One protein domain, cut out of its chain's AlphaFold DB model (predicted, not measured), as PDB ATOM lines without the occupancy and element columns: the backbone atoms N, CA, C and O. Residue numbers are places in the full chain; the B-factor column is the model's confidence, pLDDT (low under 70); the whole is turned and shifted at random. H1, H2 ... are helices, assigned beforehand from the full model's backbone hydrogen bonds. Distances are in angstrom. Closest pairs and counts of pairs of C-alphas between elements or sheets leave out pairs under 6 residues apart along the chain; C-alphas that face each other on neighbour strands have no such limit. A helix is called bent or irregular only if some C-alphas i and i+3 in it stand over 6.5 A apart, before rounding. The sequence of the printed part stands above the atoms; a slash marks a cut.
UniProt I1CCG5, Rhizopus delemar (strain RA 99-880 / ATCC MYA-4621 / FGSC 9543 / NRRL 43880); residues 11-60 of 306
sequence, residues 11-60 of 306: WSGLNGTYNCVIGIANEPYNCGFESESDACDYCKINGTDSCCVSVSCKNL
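This is residues 11 to 60 of the 306 residues of a protein of Rhizopus delemar (strain RA 99-880 / ATCC MYA-4621 / FGSC 9543 / NRRL 43880) (UniProt I1CCG5). A small body of three short helices, joined by tight turns, has a long tail at one end: residues 11 to 22 stick out and make much of the length. H2 is the longest helix, H1 comes between the tail and H2, and after H3 the last residues, 54 to 60, fold back past H2. The printed part has 50 residues, with named helices H1, H2 and H3 in that order and no named strand; its class is all helix, though under half of the residues, 22 of 50, are in named elements. The whole is loose, with a radius of gyration of the C-alphas of 13.2 A and spans of 40 by 19 by 14 A.

Start at C-alpha 11, at (-21.220, -39.535, -37.691), and go along the tail to C-alpha 23 at (-15.142, -26.078, -40.318). There H1 begins, residues 23 to 30, 11.0 A long; it is irregular, with C-alphas 26 and 29 7.5 A apart. H2, residues 36 to 45, runs 15.1 A. H3, residues 50 to 53, ends at C-alpha 53, at (-1.851, -14.448, -44.379).

Look first at H2 and H3, which only just touch, with 3 pairs of C-alphas within 8 A; the closest C-alphas are those of Cys 43 and Cys 52, 5.5 A apart. H1 and H2 are close but not clearly touching: their closest C-alphas, of Asn 30 and Glu 36, are 5.9 A apart. Their lines are about perpendicular at 78 degrees, H1's line being a rough one. H1 and H3 are near each other, with 6 pairs of C-alphas within 10 A. In the backbone, O i to N i+4 pairs within hydrogen-bond range are 5 of 6 in H2 and 1 of 4 in H1, which has 1 of 5 O i to N i+3 pairs in range; H3 is too short for an O i to N i+4 pair.

The C-alphas of Ser 12 and Leu 60 are the two farthest apart, 43.2 A. Without residues 11 to 22, which stand free, the body spans 29 by 19 by 12 A. The printed part has no cut, and both links between helices are tight. Mean pLDDT of the printed part is 71.2; residues 11 to 29 and residue 60 are under 70.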
ATOM      1  N   TRP A  11     -22.512 -38.864 -37.802       55.38
ATOM      2  CA  TRP A  11     -21.220 -39.535 -37.691       55.38
ATOM      3  C   TRP A  11     -21.037 -40.104 -36.281       55.38
ATOM      4  O   TRP A  11     -20.787 -39.381 -35.322       55.38
ATOM      5  N   SER A  12     -21.163 -41.425 -36.159       54.84
ATOM      6  CA  SER A  12     -21.112 -42.173 -34.894       54.84
ATOM      7  C   SER A  12     -19.757 -42.131 -34.171       54.84
ATOM      8  O   SER A  12     -19.655 -42.632 -33.057       54.84
ATOM      9  N   GLY A  13     -18.726 -41.537 -34.783       56.03
ATOM     10  CA  GLY A  13     -17.420 -41.280 -34.165       56.03
ATOM     11  C   GLY A  13     -17.284 -39.905 -33.496       56.03
ATOM     12  O   GLY A  13     -16.215 -39.593 -32.979       56.03
ATOM     13  N   LEU A  14     -18.321 -39.059 -33.517       53.78
ATOM     14  CA  LEU A  14     -18.256 -37.695 -32.990       53.78
ATOM     15  C   LEU A  14     -18.672 -37.660 -31.506       53.78
ATOM     16  O   LEU A  14     -19.853 -37.561 -31.186       53.78
ATOM     17  N   ASN A  15     -17.705 -37.727 -30.586       51.41
ATOM     18  CA  ASN A  15     -17.936 -37.529 -29.148       51.41
ATOM     19  C   ASN A  15     -17.648 -36.067 -28.756       51.41
ATOM     20  O   ASN A  15     -16.690 -35.775 -28.045       51.41
ATOM     21  N   GLY A  16     -18.429 -35.138 -29.309       54.94
ATOM     22  CA  GLY A  16     -18.290 -33.698 -29.082       54.94
ATOM     23  C   GLY A  16     -19.600 -33.058 -28.626       54.94
ATOM     24  O   GLY A  16     -20.684 -33.590 -28.861       54.94
ATOM     25  N   THR A  17     -19.496 -31.905 -27.963       51.81
ATOM     26  CA  THR A  17     -20.628 -31.101 -27.486       51.81
ATOM     27  C   THR A  17     -21.616 -30.832 -28.628       51.81
ATOM     28  O   THR A  17     -21.206 -30.551 -29.748       51.81
ATOM     29  N   TYR A  18     -22.913 -30.907 -28.330       56.50
ATOM     30  CA  TYR A  18     -24.078 -31.074 -29.223       56.50
ATOM     31  C   TYR A  18     -24.318 -30.027 -30.337       56.50
ATOM     32  O   TYR A  18     -25.405 -29.990 -30.909       56.50
ATOM     33  N   ASN A  19     -23.344 -29.181 -30.667       62.69
ATOM     34  CA  ASN A  19     -23.428 -28.187 -31.728       62.69
ATOM     35  C   ASN A  19     -22.293 -28.414 -32.732       62.69
ATOM     36  O   ASN A  19     -21.140 -28.087 -32.461       62.69
ATOM     37  N   CYS A  20     -22.619 -28.952 -33.907       59.94
ATOM     38  CA  CYS A  20     -21.672 -29.015 -35.016       59.94
ATOM     39  C   CYS A  20     -21.309 -27.589 -35.451       59.94
ATOM     40  O   CYS A  20     -22.170 -26.839 -35.914       59.94
ATOM     41  N   VAL A  21     -20.038 -27.221 -35.327       56.88
ATOM     42  CA  VAL A  21     -19.502 -25.997 -35.925       56.88
ATOM     43  C   VAL A  21     -19.012 -26.360 -37.321       56.88
ATOM     44  O   VAL A  21     -18.277 -27.331 -37.494       56.88
ATOM     45  N   ILE A  22     -19.457 -25.629 -38.343       59.28
ATOM     46  CA  ILE A  22     -18.961 -25.828 -39.709       59.28
ATOM     47  C   ILE A  22     -17.461 -25.500 -39.690       59.28
ATOM     48  O   ILE A  22     -17.097 -24.475 -39.124       59.28
ATOM     49  N   GLY A  23     -16.596 -26.326 -40.292       55.06
ATOM     50  CA  GLY A  23     -15.142 -26.078 -40.318       55.06
ATOM     51  C   GLY A  23     -14.799 -24.653 -40.768       55.06
ATOM     52  O   GLY A  23     -14.049 -23.960 -40.091       55.06
ATOM     53  N   ILE A  24     -15.529 -24.149 -41.772       57.38
ATOM     54  CA  ILE A  24     -15.427 -22.767 -42.275       57.38
ATOM     55  C   ILE A  24     -15.790 -21.674 -41.260       57.38
ATOM     56  O   ILE A  24     -15.414 -20.518 -41.422       57.38
ATOM     57  N   ALA A  25     -16.552 -22.008 -40.219       54.31
ATOM     58  CA  ALA A  25     -16.900 -21.097 -39.132       54.31
ATOM     59  C   ALA A  25     -15.847 -21.105 -38.005       54.31
ATOM     60  O   ALA A  25     -15.761 -20.128 -37.266       54.31
ATOM     61  N   ASN A  26     -15.031 -22.163 -37.900       55.88
ATOM     62  CA  ASN A  26     -13.846 -22.229 -37.029       55.88
ATOM     63  C   ASN A  26     -12.554 -21.760 -37.742       55.88
ATOM     64  O   ASN A  26     -11.502 -21.619 -37.126       55.88
ATOM     65  N   GLU A  27     -12.633 -21.489 -39.047       62.91
ATOM     66  CA  GLU A  27     -11.509 -21.109 -39.908       62.91
ATOM     67  C   GLU A  27     -10.946 -19.677 -39.782       62.91
ATOM     68  O   GLU A  27      -9.793 -19.512 -40.180       62.91
ATOM     69  N   PRO A  28     -11.622 -18.629 -39.259       60.19
ATOM     70  CA  PRO A  28     -11.140 -17.270 -39.529       60.19
ATOM     71  C   PRO A  28      -9.864 -16.852 -38.779       60.19
ATOM     72  O   PRO A  28      -9.287 -15.833 -39.149       60.19
ATOM     73  N   TYR A  29      -9.411 -17.589 -37.755       61.72
ATOM     74  CA  TYR A  29      -8.269 -17.150 -36.929       61.72
ATOM     75  C   TYR A  29      -7.123 -18.148 -36.809       61.72
ATOM     76  O   TYR A  29      -5.999 -17.728 -36.555       61.72
ATOM     77  N   ASN A  30      -7.390 -19.445 -36.987       71.56
ATOM     78  CA  ASN A  30      -6.379 -20.469 -36.747       71.56
ATOM     79  C   ASN A  30      -6.282 -21.538 -37.834       71.56
ATOM     80  O   ASN A  30      -5.665 -22.571 -37.611       71.56
ATOM     81  N   CYS A  31      -6.893 -21.315 -39.003       78.69
ATOM     82  CA  CYS A  31      -6.699 -22.174 -40.174       78.69
ATOM     83  C   CYS A  31      -6.902 -23.684 -39.898       78.69
ATOM     84  O   CYS A  31      -6.194 -24.547 -40.406       78.69
ATOM     85  N   GLY A  32      -7.861 -24.013 -39.028       76.88
ATOM     86  CA  GLY A  32      -8.169 -25.398 -38.667       76.88
ATOM     87  C   GLY A  32      -7.204 -26.066 -37.678       76.88
ATOM     88  O   GLY A  32      -7.434 -27.222 -37.336       76.88
ATOM     89  N   PHE A  33      -6.177 -25.371 -37.184       80.69
ATOM     90  CA  PHE A  33      -5.337 -25.861 -36.091       80.69
ATOM     91  C   PHE A  33      -6.042 -25.727 -34.735       80.69
ATOM     92  O   PHE A  33      -6.904 -24.863 -34.542       80.69
ATOM     93  N   GLU A  34      -5.650 -26.569 -33.780       72.75
ATOM     94  CA  GLU A  34      -6.194 -26.566 -32.417       72.75
ATOM     95  C   GLU A  34      -5.736 -25.332 -31.616       72.75
ATOM     96  O   GLU A  34      -6.517 -24.782 -30.840       72.75
ATOM     97  N   SER A  35      -4.511 -24.837 -31.855       74.94
ATOM     98  CA  SER A  35      -3.946 -23.669 -31.161       74.94
ATOM     99  C   SER A  35      -3.180 -22.697 -32.074       74.94
ATOM    100  O   SER A  35      -2.684 -23.086 -33.135       74.94
ATOM    101  N   GLU A  36      -3.084 -21.422 -31.669       78.06
ATOM    102  CA  GLU A  36      -2.348 -20.362 -32.395       78.06
ATOM    103  C   GLU A  36      -0.864 -20.721 -32.582       78.06
ATOM    104  O   GLU A  36      -0.256 -20.377 -33.594       78.06
ATOM    105  N   SER A  37      -0.283 -21.474 -31.643       82.00
ATOM    106  CA  SER A  37       1.081 -21.999 -31.749       82.00
ATOM    107  C   SER A  37       1.243 -23.023 -32.869       82.00
ATOM    108  O   SER A  37       2.214 -22.934 -33.619       82.00
ATOM    109  N   ASP A  38       0.288 -23.941 -33.033       81.25
ATOM    110  CA  ASP A  38       0.395 -25.013 -34.033       81.25
ATOM    111  C   ASP A  38       0.253 -24.460 -35.455       81.25
ATOM    112  O   ASP A  38       1.024 -24.814 -36.352       81.25
ATOM    113  N   ALA A  39      -0.669 -23.509 -35.646       84.38
ATOM    114  CA  ALA A  39      -0.779 -22.771 -36.902       84.38
ATOM    115  C   ALA A  39       0.513 -22.007 -37.213       84.38
ATOM    116  O   ALA A  39       0.951 -21.945 -38.363       84.38
ATOM    117  N   CYS A  40       1.163 -21.458 -36.188       87.31
ATOM    118  CA  CYS A  40       2.419 -20.746 -36.359       87.31
ATOM    119  C   CYS A  40       3.591 -21.638 -36.740       87.31
ATOM    120  O   CYS A  40       4.414 -21.220 -37.556       87.31
ATOM    121  N   ASP A  41       3.674 -22.850 -36.204       86.38
ATOM    122  CA  ASP A  41       4.716 -23.796 -36.596       86.38
ATOM    123  C   ASP A  41       4.555 -24.257 -38.049       86.38
ATOM    124  O   ASP A  41       5.540 -24.293 -38.792       86.38
ATOM    125  N   TYR A  42       3.319 -24.474 -38.505       85.19
ATOM    126  CA  TYR A  42       3.028 -24.728 -39.920       85.19
ATOM    127  C   TYR A  42       3.396 -23.530 -40.814       85.19
ATOM    128  O   TYR A  42       4.098 -23.676 -41.821       85.19
ATOM    129  N   CYS A  43       2.980 -22.323 -40.424       87.38
ATOM    130  CA  CYS A  43       3.185 -21.112 -41.217       87.38
ATOM    131  C   CYS A  43       4.639 -20.628 -41.281       87.38
ATOM    132  O   CYS A  43       4.988 -19.876 -42.193       87.38
ATOM    133  N   LYS A  44       5.516 -21.087 -40.379       85.56
ATOM    134  CA  LYS A  44       6.969 -20.855 -40.485       85.56
ATOM    135  C   LYS A  44       7.572 -21.491 -41.738       85.56
ATOM    136  O   LYS A  44       8.525 -20.945 -42.286       85.56
ATOM    137  N   ILE A  45       7.040 -22.634 -42.171       82.69
ATOM    138  CA  ILE A  45       7.564 -23.407 -43.308       82.69
ATOM    139  C   ILE A  45       6.734 -23.128 -44.568       82.69
ATOM    140  O   ILE A  45       7.295 -22.947 -45.647       82.69
ATOM    141  N   ASN A  46       5.412 -23.007 -44.424       83.06
ATOM    142  CA  ASN A  46       4.465 -22.847 -45.531       83.06
ATOM    143  C   ASN A  46       3.908 -21.419 -45.632       83.06
ATOM    144  O   ASN A  46       2.716 -21.210 -45.839       83.06
ATOM    145  N   GLY A  47       4.775 -20.411 -45.505       78.44
ATOM    146  CA  GLY A  47       4.365 -19.002 -45.433       78.44
ATOM    147  C   GLY A  47       3.656 -18.440 -46.676       78.44
ATOM    148  O   GLY A  47       3.120 -17.338 -46.614       78.44
ATOM    149  N   THR A  48       3.637 -19.162 -47.800       82.94
ATOM    150  CA  THR A  48       2.894 -18.775 -49.016       82.94
ATOM    151  C   THR A  48       1.460 -19.297 -49.049       82.94
ATOM    152  O   THR A  48       0.730 -18.999 -49.993       82.94
ATOM    153  N   ASP A  49       1.058 -20.104 -48.067       83.31
ATOM    154  CA  ASP A  49      -0.304 -20.614 -47.963       83.31
ATOM    155  C   ASP A  49      -1.283 -19.468 -47.644       83.31
ATOM    156  O   ASP A  49      -0.998 -18.593 -46.820       83.31
ATOM    157  N   SER A  50      -2.460 -19.478 -48.278       83.44
ATOM    158  CA  SER A  50      -3.527 -18.489 -48.050       83.44
ATOM    159  C   SER A  50      -3.960 -18.443 -46.581       83.44
ATOM    160  O   SER A  50      -4.381 -17.399 -46.087       83.44
ATOM    161  N   CYS A  51      -3.823 -19.574 -45.896       82.00
ATOM    162  CA  CYS A  51      -3.942 -19.747 -44.456       82.00
ATOM    163  C   CYS A  51      -3.103 -18.736 -43.649       82.00
ATOM    164  O   CYS A  51      -3.604 -18.020 -42.778       82.00
ATOM    165  N   CYS A  52      -1.818 -18.626 -43.991       84.19
ATOM    166  CA  CYS A  52      -0.794 -17.952 -43.197       84.19
ATOM    167  C   CYS A  52      -0.806 -16.428 -43.325       84.19
ATOM    168  O   CYS A  52      -0.079 -15.737 -42.616       84.19
ATOM    169  N   VAL A  53      -1.666 -15.891 -44.193       80.62
ATOM    170  CA  VAL A  53      -1.851 -14.448 -44.379       80.62
ATOM    171  C   VAL A  53      -2.527 -13.804 -43.162       80.62
ATOM    172  O   VAL A  53      -2.317 -12.622 -42.893       80.62
ATOM    173  N   SER A  54      -3.333 -14.572 -42.419       72.81
ATOM    174  CA  SER A  54      -4.149 -14.080 -41.296       72.81
ATOM    175  C   SER A  54      -3.660 -14.515 -39.908       72.81
ATOM    176  O   SER A  54      -4.118 -13.970 -38.903       72.81
ATOM    177  N   VAL A  55      -2.705 -15.449 -39.841       80.38
ATOM    178  CA  VAL A  55      -2.184 -16.003 -38.581       80.38
ATOM    179  C   VAL A  55      -1.137 -15.056 -37.988       80.38
ATOM    180  O   VAL A  55      -0.098 -14.785 -38.593       80.38
ATOM    181  N   SER A  56      -1.397 -14.535 -36.784       77.25
ATOM    182  CA  SER A  56      -0.513 -13.574 -36.113       77.25
ATOM    183  C   SER A  56       0.505 -14.272 -35.213       77.25
ATOM    184  O   SER A  56       0.347 -14.383 -34.003       77.25
ATOM    185  N   CYS A  57       1.611 -14.725 -35.796       80.25
ATOM    186  CA  CYS A  57       2.643 -15.398 -35.015       80.25
ATOM    187  C   CYS A  57       3.458 -14.431 -34.164       80.25
ATOM    188  O   CYS A  57       4.325 -13.708 -34.665       80.25
ATOM    189  N   LYS A  58       3.236 -14.473 -32.847       74.31
ATOM    190  CA  LYS A  58       4.071 -13.802 -31.840       74.31
ATOM    191  C   LYS A  58       5.432 -14.492 -31.729       74.31
ATOM    192  O   LYS A  58       5.733 -15.156 -30.744       74.31
ATOM    193  N   ASN A  59       6.283 -14.317 -32.728       70.19
ATOM    194  CA  ASN A  59       7.705 -14.585 -32.566       70.19
ATOM    195  C   ASN A  59       8.331 -13.356 -31.901       70.19
ATOM    196  O   ASN A  59       8.162 -12.233 -32.387       70.19
ATOM    197  N   LEU A  60       9.057 -13.538 -30.791       69.44
ATOM    198  CA  LEU A  60       9.914 -12.460 -30.307       69.44
ATOM    199  C   LEU A  60      10.885 -12.116 -31.435       69.44
ATOM    200  O   LEU A  60      11.593 -12.987 -31.939       69.44
TER     201      LEU A  60